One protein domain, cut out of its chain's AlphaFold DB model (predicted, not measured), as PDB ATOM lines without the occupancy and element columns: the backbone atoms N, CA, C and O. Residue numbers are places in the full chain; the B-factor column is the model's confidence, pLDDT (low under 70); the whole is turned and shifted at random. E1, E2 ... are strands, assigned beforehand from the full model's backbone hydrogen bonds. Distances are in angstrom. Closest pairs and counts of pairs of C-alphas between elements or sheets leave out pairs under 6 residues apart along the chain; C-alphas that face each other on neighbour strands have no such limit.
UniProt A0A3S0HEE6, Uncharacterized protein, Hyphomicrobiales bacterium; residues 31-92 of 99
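This is residues 31 to 92 of the 99 residues of an uncharacterized protein of Hyphomicrobiales bacterium (UniProt A0A3S0HEE6). A long, thin rod in which the chain is wound in two stacked, flattened turns: the long strands E2 and E4 run side by side as one ribbon, and E3, with short E1 beside its last residues, runs back over it as a second ribbon. The two narrow sheets are partly face to face, short links turn the chain at one end, and the long link from E2 to E3 turns it at the other, where residues 56 to 61 stick out. The printed part has 62 residues with no named helix and four named strands, E1, E2, E3 and E4 along the chain, in two parallel sheets, E1 with E3 and E2 with E4; the class is all strand. The whole is extended, with a radius of gyration of the C-alphas of 17.5 A and spans of 55 by 14 by 11 A.

E2, residues 41 to 52, and E4, residues 80 to 91, are parallel neighbours at 6 degrees. N 46 and O 84 are within hydrogen-bond range at 2.9 A, as are N 86 and O 46 at 2.8 A. E3, residues 65 to 72, has its centre 8.6 A from that of E2; their closest C-alphas, of Asn 44 and Gln 70, are 6.9 A apart. The closest C-alphas of E3 and E4, of Gln 70 and Asn 83, are 6.2 A apart. E1, residues 31 to 33, is the parallel neighbour of E3 at 10 degrees, with N 33 and O 71 within hydrogen-bond range at 2.9 A. E1 and E4 are apart.

E2 measures 36.0 A from C-alpha 41 at (-40.239, -36.422, -55.941) to C-alpha 52. E4 measures 35.7 A and ends with C-alpha 91 at (-33.776, -2.812, -44.652). E3 measures 23.2 A, and E1, 7.0 A, begins with C-alpha 31 at (-28.869, -28.286, -46.942).

The C-alphas of Gly 56 and Gly 77, the two farthest apart, are 55.7 A from each other. The printed part has no cut. The link from E2 to E3, residues 53 to 64, is long. The mean pLDDT of the printed part is 72.7; residues 36 to 40, 53 to 63, 76 to 79 and 92 are under 70.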
ATOM      1  N   GLN A  31     -28.015 -27.118 -47.113       76.44
ATOM      2  CA  GLN A  31     -28.869 -28.286 -46.942       76.44
ATOM      3  C   GLN A  31     -28.771 -29.234 -48.125       76.44
ATOM      4  O   GLN A  31     -28.807 -28.841 -49.292       76.44
ATOM      5  N   SER A  32     -28.691 -30.516 -47.799       79.88
ATOM      6  CA  SER A  32     -28.545 -31.582 -48.772       79.88
ATOM      7  C   SER A  32     -29.611 -32.638 -48.545       79.88
ATOM      8  O   SER A  32     -29.854 -33.059 -47.415       79.88
ATOM      9  N   ILE A  33     -30.228 -33.077 -49.633       74.75
ATOM     10  CA  ILE A  33     -30.954 -34.340 -49.677       74.75
ATOM     11  C   ILE A  33     -30.025 -35.343 -50.355       74.75
ATOM     12  O   ILE A  33     -29.518 -35.073 -51.442       74.75
ATOM     13  N   GLY A  34     -29.788 -36.488 -49.715       72.00
ATOM     14  CA  GLY A  34     -28.965 -37.562 -50.275       72.00
ATOM     15  C   GLY A  34     -29.582 -38.218 -51.518       72.00
ATOM     16  O   GLY A  34     -30.581 -37.762 -52.072       72.00
ATOM     17  N   THR A  35     -28.984 -39.319 -51.961       72.69
ATOM     18  CA  THR A  35     -29.519 -40.157 -53.041       72.69
ATOM     19  C   THR A  35     -30.898 -40.706 -52.675       72.69
ATOM     20  O   THR A  35     -31.075 -41.300 -51.613       72.69
ATOM     21  N   THR A  36     -31.880 -40.542 -53.563       68.38
ATOM     22  CA  THR A  36     -33.230 -41.089 -53.385       68.38
ATOM     23  C   THR A  36     -33.460 -42.197 -54.412       68.38
ATOM     24  O   THR A  36     -33.279 -42.002 -55.611       68.38
ATOM     25  N   SER A  37     -33.803 -43.400 -53.943       60.91
ATOM     26  CA  SER A  37     -33.937 -44.599 -54.790       60.91
ATOM     27  C   SER A  37     -35.387 -45.037 -55.032       60.91
ATOM     28  O   SER A  37     -35.622 -45.940 -55.831       60.91
ATOM     29  N   ALA A  38     -36.358 -44.421 -54.344       57.38
ATOM     30  CA  ALA A  38     -37.758 -44.866 -54.335       57.38
ATOM     31  C   ALA A  38     -38.801 -43.728 -54.343       57.38
ATOM     32  O   ALA A  38     -39.973 -43.952 -54.053       57.38
ATOM     33  N   GLY A  39     -38.407 -42.488 -54.638       55.00
ATOM     34  CA  GLY A  39     -39.301 -41.332 -54.536       55.00
ATOM     35  C   GLY A  39     -39.537 -40.673 -55.881       55.00
ATOM     36  O   GLY A  39     -38.598 -40.136 -56.458       55.00
ATOM     37  N   SER A  40     -40.791 -40.609 -56.347       64.75
ATOM     38  CA  SER A  40     -41.179 -39.817 -57.529       64.75
ATOM     39  C   SER A  40     -40.846 -38.317 -57.403       64.75
ATOM     40  O   SER A  40     -40.955 -37.591 -58.391       64.75
ATOM     41  N   PHE A  41     -40.438 -37.838 -56.218       73.62
ATOM     42  CA  PHE A  41     -40.239 -36.422 -55.941       73.62
ATOM     43  C   PHE A  41     -39.265 -36.148 -54.779       73.62
ATOM     44  O   PHE A  41     -39.436 -36.691 -53.691       73.62
ATOM     45  N   ALA A  42     -38.298 -35.250 -54.987       80.12
ATOM     46  CA  ALA A  42     -37.435 -34.702 -53.935       80.12
ATOM     47  C   ALA A  42     -37.571 -33.174 -53.882       80.12
ATOM     48  O   ALA A  42     -37.466 -32.512 -54.918       80.12
ATOM     49  N   LEU A  43     -37.791 -32.608 -52.689       81.62
ATOM     50  CA  LEU A  43     -37.936 -31.162 -52.499       81.62
ATOM     51  C   LEU A  43     -37.055 -30.659 -51.360       81.62
ATOM     52  O   LEU A  43     -37.306 -30.923 -50.185       81.62
ATOM     53  N   ASN A  44     -36.065 -29.862 -51.733       81.81
ATOM     54  CA  ASN A  44     -35.166 -29.171 -50.830       81.81
ATOM     55  C   ASN A  44     -35.556 -27.683 -50.803       81.81
ATOM     56  O   ASN A  44     -35.514 -27.001 -51.833       81.81
ATOM     57  N   ARG A  45     -35.997 -27.175 -49.648       82.19
ATOM     58  CA  ARG A  45     -36.538 -25.818 -49.500       82.19
ATOM     59  C   ARG A  45     -35.781 -24.989 -48.472       82.19
ATOM     60  O   ARG A  45     -35.660 -25.373 -47.317       82.19
ATOM     61  N   ALA A  46     -35.329 -23.806 -48.860       79.56
ATOM     62  CA  ALA A  46     -34.750 -22.820 -47.950       79.56
ATOM     63  C   ALA A  46     -35.652 -21.595 -47.876       79.56
ATOM     64  O   ALA A  46     -36.106 -21.097 -48.908       79.56
ATOM     65  N   PHE A  47     -35.862 -21.090 -46.666       81.19
ATOM     66  CA  PHE A  47     -36.453 -19.782 -46.441       81.19
ATOM     67  C   PHE A  47     -35.526 -18.964 -45.541       81.19
ATOM     68  O   PHE A  47     -35.283 -19.326 -44.391       81.19
ATOM     69  N   VAL A  48     -34.988 -17.877 -46.081       80.62
ATOM     70  CA  VAL A  48     -34.083 -16.971 -45.374       80.62
ATOM     71  C   VAL A  48     -34.751 -15.612 -45.288       80.62
ATOM     72  O   VAL A  48     -35.121 -15.040 -46.312       80.62
ATOM     73  N   LEU A  49     -34.892 -15.100 -44.070       75.88
ATOM     74  CA  LEU A  49     -35.370 -13.751 -43.810       75.88
ATOM     75  C   LEU A  49     -34.264 -12.973 -43.102       75.88
ATOM     76  O   LEU A  49     -33.849 -13.323 -42.001       75.88
ATOM     77  N   GLN A  50     -33.802 -11.902 -43.728       76.25
ATOM     78  CA  GLN A  50     -32.849 -10.973 -43.143       76.25
ATOM     79  C   GLN A  50     -33.510  -9.608 -43.054       76.25
ATOM     80  O   GLN A  50     -33.971  -9.070 -44.060       76.25
ATOM     81  N   ALA A  51     -33.566  -9.060 -41.844       71.88
ATOM     82  CA  ALA A  51     -34.063  -7.718 -41.602       71.88
ATOM     83  C   ALA A  51     -32.965  -6.905 -40.918       71.88
ATOM     84  O   ALA A  51     -32.435  -7.327 -39.893       71.88
ATOM     85  N   GLN A  52     -32.602  -5.760 -41.491       70.94
ATOM     86  CA  GLN A  52     -31.654  -4.831 -40.880       70.94
ATOM     87  C   GLN A  52     -32.357  -3.567 -40.422       70.94
ATOM     88  O   GLN A  52     -33.136  -2.978 -41.169       70.94
ATOM     89  N   VAL A  53     -32.004  -3.108 -39.228       67.69
ATOM     90  CA  VAL A  53     -32.450  -1.835 -38.670       67.69
ATOM     91  C   VAL A  53     -31.201  -0.964 -38.458       67.69
ATOM     92  O   VAL A  53     -30.410  -1.259 -37.562       67.69
ATOM     93  N   PRO A  54     -30.948   0.071 -39.282       63.91
ATOM     94  CA  PRO A  54     -29.795   0.942 -39.113       63.91
ATOM     95  C   PRO A  54     -30.020   1.888 -37.929       63.91
ATOM     96  O   PRO A  54     -30.638   2.939 -38.083       63.91
ATOM     97  N   ILE A  55     -29.527   1.535 -36.740       63.06
ATOM     98  CA  ILE A  55     -29.482   2.465 -35.603       63.06
ATOM     99  C   ILE A  55     -28.169   3.255 -35.689       63.06
ATOM    100  O   ILE A  55     -27.094   2.698 -35.481       63.06
ATOM    101  N   GLY A  56     -28.246   4.549 -36.016       56.97
ATOM    102  CA  GLY A  56     -27.113   5.486 -35.920       56.97
ATOM    103  C   GLY A  56     -26.010   5.357 -36.982       56.97
ATOM    104  O   GLY A  56     -24.974   6.001 -36.844       56.97
ATOM    105  N   GLN A  57     -26.207   4.560 -38.035       57.56
ATOM    106  CA  GLN A  57     -25.217   4.346 -39.101       57.56
ATOM    107  C   GLN A  57     -25.444   5.267 -40.309       57.56
ATOM    108  O   GLN A  57     -26.585   5.588 -40.653       57.56
ATOM    109  N   ARG A  58     -24.356   5.672 -40.982       57.62
ATOM    110  CA  ARG A  58     -24.441   6.390 -42.262       57.62
ATOM    111  C   ARG A  58     -24.837   5.419 -43.376       57.62
ATOM    112  O   ARG A  58     -24.545   4.227 -43.339       57.62
ATOM    113  N   HIS A  59     -25.530   5.947 -44.381       49.50
ATOM    114  CA  HIS A  59     -25.915   5.212 -45.584       49.50
ATOM    115  C   HIS A  59     -24.642   4.676 -46.275       49.50
ATOM    116  O   HIS A  59     -23.907   5.457 -46.873       49.50
ATOM    117  N   GLY A  60     -24.345   3.378 -46.133       53.41
ATOM    118  CA  GLY A  60     -23.137   2.753 -46.695       53.41
ATOM    119  C   GLY A  60     -22.523   1.623 -45.858       53.41
ATOM    120  O   GLY A  60     -21.952   0.705 -46.434       53.41
ATOM    121  N   ASP A  61     -22.714   1.617 -44.535       56.84
ATOM    122  CA  ASP A  61     -22.107   0.616 -43.628       56.84
ATOM    123  C   ASP A  61     -22.952  -0.668 -43.468       56.84
ATOM    124  O   ASP A  61     -22.771  -1.474 -42.553       56.84
ATOM    125  N   LEU A  62     -23.928  -0.863 -44.357       61.97
ATOM    126  CA  LEU A  62     -24.939  -1.911 -44.266       61.97
ATOM    127  C   LEU A  62     -24.675  -2.960 -45.345       61.97
ATOM    128  O   LEU A  62     -24.969  -2.745 -46.517       61.97
ATOM    129  N   SER A  63     -24.120  -4.101 -44.939       69.69
ATOM    130  CA  SER A  63     -23.924  -5.254 -45.819       69.69
ATOM    131  C   SER A  63     -24.638  -6.467 -45.239       69.69
ATOM    132  O   SER A  63     -24.282  -6.948 -44.167       69.69
ATOM    133  N   GLN A  64     -25.666  -6.956 -45.930       72.69
ATOM    134  CA  GLN A  64     -26.302  -8.232 -45.621       72.69
ATOM    135  C   GLN A  64     -26.020  -9.202 -46.749       72.69
ATOM    136  O   GLN A  64     -26.323  -8.932 -47.910       72.69
ATOM    137  N   THR A  65     -25.480 -10.358 -46.391       75.94
ATOM    138  CA  THR A  65     -25.253 -11.436 -47.347       75.94
ATOM    139  C   THR A  65     -26.043 -12.657 -46.902       75.94
ATOM    140  O   THR A  65     -26.011 -13.044 -45.736       75.94
ATOM    141  N   ALA A  66     -26.777 -13.271 -47.822       78.19
ATOM    142  CA  ALA A  66     -27.387 -14.576 -47.616       78.19
ATOM    143  C   ALA A  66     -26.850 -15.532 -48.675       78.19
ATOM    144  O   ALA A  66     -27.031 -15.312 -49.872       78.19
ATOM    145  N   THR A  67     -26.215 -16.608 -48.232       82.62
ATOM    146  CA  THR A  67     -25.776 -17.700 -49.095       82.62
ATOM    147  C   THR A  67     -26.640 -18.913 -48.808       82.62
ATOM    148  O   THR A  67     -26.789 -19.332 -47.659       82.62
ATOM    149  N   VAL A  68     -27.223 -19.474 -49.863       83.75
ATOM    150  CA  VAL A  68     -28.063 -20.664 -49.779       83.75
ATOM    151  C   VAL A  68     -27.494 -21.726 -50.708       83.75
ATOM    152  O   VAL A  68     -27.645 -21.632 -51.923       83.75
ATOM    153  N   ASP A  69     -26.881 -22.745 -50.116       85.25
ATOM    154  CA  ASP A  69     -26.348 -23.911 -50.811       85.25
ATOM    155  C   ASP A  69     -27.304 -25.089 -50.650       85.25
ATOM    156  O   ASP A  69     -27.493 -25.638 -49.561       85.25
ATOM    157  N   GLN A  70     -27.932 -25.486 -51.756       84.50
ATOM    158  CA  GLN A  70     -28.852 -26.618 -51.789       84.50
ATOM    159  C   GLN A  70     -28.349 -27.683 -52.748       84.50
ATOM    160  O   GLN A  70     -28.072 -27.402 -53.914       84.50
ATOM    161  N   SER A  71     -28.318 -28.927 -52.287       84.38
ATOM    162  CA  SER A  71     -28.062 -30.081 -53.144       84.38
ATOM    163  C   SER A  71     -29.138 -31.148 -52.978       84.38
ATOM    164  O   SER A  71     -29.721 -31.330 -51.908       84.38
ATOM    165  N   ILE A  72     -29.424 -31.840 -54.075       80.06
ATOM    166  CA  ILE A  72     -30.163 -33.099 -54.086       80.06
ATOM    167  C   ILE A  72     -29.251 -34.079 -54.817       80.06
ATOM    168  O   ILE A  72     -28.788 -33.779 -55.918       80.06
ATOM    169  N   GLY A  73     -28.949 -35.207 -54.178       77.12
ATOM    170  CA  GLY A  73     -28.205 -36.303 -54.783       77.12
ATOM    171  C   GLY A  73     -28.989 -36.965 -55.917       77.12
ATOM    172  O   GLY A  73     -30.034 -36.492 -56.358       77.12
ATOM    173  N   THR A  74     -28.501 -38.093 -56.419       77.81
ATOM    174  CA  THR A  74     -29.152 -38.791 -57.534       77.81
ATOM    175  C   THR A  74     -30.576 -39.220 -57.163       77.81
ATOM    176  O   THR A  74     -30.778 -39.874 -56.140       77.81
ATOM    177  N   THR A  75     -31.560 -38.884 -57.999       72.06
ATOM    178  CA  THR A  75     -32.950 -39.341 -57.851       72.06
ATOM    179  C   THR A  75     -33.232 -40.456 -58.853       72.06
ATOM    180  O   THR A  75     -33.599 -40.203 -60.002       72.06
ATOM    181  N   THR A  76     -33.023 -41.706 -58.452       66.94
ATOM    182  CA  THR A  76     -33.258 -42.874 -59.310       66.94
ATOM    183  C   THR A  76     -34.723 -43.297 -59.187       66.94
ATOM    184  O   THR A  76     -35.203 -43.565 -58.090       66.94
ATOM    185  N   GLY A  77     -35.461 -43.307 -60.302       62.34
ATOM    186  CA  GLY A  77     -36.908 -43.586 -60.314       62.34
ATOM    187  C   GLY A  77     -37.803 -42.384 -59.969       62.34
ATOM    188  O   GLY A  77     -39.025 -42.520 -59.923       62.34
ATOM    189  N   GLY A  78     -37.206 -41.207 -59.745       58.00
ATOM    190  CA  GLY A  78     -37.908 -39.966 -59.428       58.00
ATOM    191  C   GLY A  78     -38.306 -39.154 -60.657       58.00
ATOM    192  O   GLY A  78     -37.496 -38.960 -61.556       58.00
ATOM    193  N   SER A  79     -39.530 -38.625 -60.693       63.94
ATOM    194  CA  SER A  79     -40.017 -37.782 -61.793       63.94
ATOM    195  C   SER A  79     -39.470 -36.353 -61.726       63.94
ATOM    196  O   SER A  79     -39.475 -35.650 -62.736       63.94
ATOM    197  N   ARG A  80     -39.066 -35.875 -60.536       74.25
ATOM    198  CA  ARG A  80     -38.654 -34.477 -60.336       74.25
ATOM    199  C   ARG A  80     -37.834 -34.265 -59.056       74.25
ATOM    200  O   ARG A  80     -38.223 -34.713 -57.981       74.25
ATOM    201  N   ALA A  81     -36.757 -33.495 -59.168       81.44
ATOM    202  CA  ALA A  81     -35.997 -32.940 -58.050       81.44
ATOM    203  C   ALA A  81     -36.128 -31.412 -58.073       81.44
ATOM    204  O   ALA A  81     -36.018 -30.801 -59.136       81.44
ATOM    205  N   ILE A  82     -36.406 -30.790 -56.926       82.94
ATOM    206  CA  ILE A  82     -36.556 -29.336 -56.819       82.94
ATOM    207  C   ILE A  82     -35.728 -28.814 -55.651       82.94
ATOM    208  O   ILE A  82     -36.054 -29.070 -54.493       82.94
ATOM    209  N   ASN A  83     -34.738 -27.985 -55.966       84.44
ATOM    210  CA  ASN A  83     -34.179 -27.026 -55.021       84.44
ATOM    211  C   ASN A  83     -34.960 -25.723 -55.143       84.44
ATOM    212  O   ASN A  83     -35.146 -25.201 -56.243       84.44
ATOM    213  N   ARG A  84     -35.447 -25.202 -54.022       83.25
ATOM    214  CA  ARG A  84     -36.095 -23.894 -53.978       83.25
ATOM    215  C   ARG A  84     -35.626 -23.114 -52.765       83.25
ATOM    216  O   ARG A  84     -35.986 -23.448 -51.641       83.25
ATOM    217  N   ALA A  85     -34.931 -22.019 -53.018       83.06
ATOM    218  CA  ALA A  85     -34.624 -21.015 -52.018       83.06
ATOM    219  C   ALA A  85     -35.608 -19.847 -52.130       83.06
ATOM    220  O   ALA A  85     -36.103 -19.509 -53.207       83.06
ATOM    221  N   THR A  86     -35.926 -19.228 -51.006       83.75
ATOM    222  CA  THR A  86     -36.600 -17.936 -50.940       83.75
ATOM    223  C   THR A  86     -35.829 -17.098 -49.945       83.75
ATOM    224  O   THR A  86     -35.704 -17.484 -48.787       83.75
ATOM    225  N   VAL A  87     -35.270 -15.995 -50.426       81.00
ATOM    226  CA  VAL A  87     -34.465 -15.072 -49.633       81.00
ATOM    227  C   VAL A  87     -35.184 -13.735 -49.645       81.00
ATOM    228  O   VAL A  87     -35.445 -13.179 -50.709       81.00
ATOM    229  N   ILE A  88     -35.542 -13.254 -48.462       80.06
ATOM    230  CA  ILE A  88     -36.125 -11.936 -48.258       80.06
ATOM    231  C   ILE A  88     -35.104 -11.132 -47.470       80.06
ATOM    232  O   ILE A  88     -34.784 -11.479 -46.336       80.06
ATOM    233  N   GLN A  89     -34.599 -10.072 -48.089       78.75
ATOM    234  CA  GLN A  89     -33.742  -9.088 -47.442       78.75
ATOM    235  C   GLN A  89     -34.524  -7.786 -47.353       78.75
ATOM    236  O   GLN A  89     -35.052  -7.298 -48.353       78.75
ATOM    237  N   ALA A  90     -34.639  -7.259 -46.144       73.00
ATOM    238  CA  ALA A  90     -35.344  -6.025 -45.872       73.00
ATOM    239  C   ALA A  90     -34.455  -5.114 -45.034       73.00
ATOM    240  O   ALA A  90     -33.937  -5.504 -43.991       73.00
ATOM    241  N   GLN A  91     -34.333  -3.870 -45.468       70.75
ATOM    242  CA  GLN A  91     -33.776  -2.812 -44.652       70.75
ATOM    243  C   GLN A  91     -34.937  -1.959 -44.155       70.75
ATOM    244  O   GLN A  91     -35.732  -1.459 -44.950       70.75
ATOM    245  N   VAL A  92     -35.050  -1.814 -42.839       69.94
ATOM    246  CA  VAL A  92     -36.034  -0.947 -42.199       69.94
ATOM    247  C   VAL A  92     -35.335   0.371 -41.886       69.94
ATOM    248  O   VAL A  92     -34.606   0.439 -40.898       69.94
TER     249      VAL A  92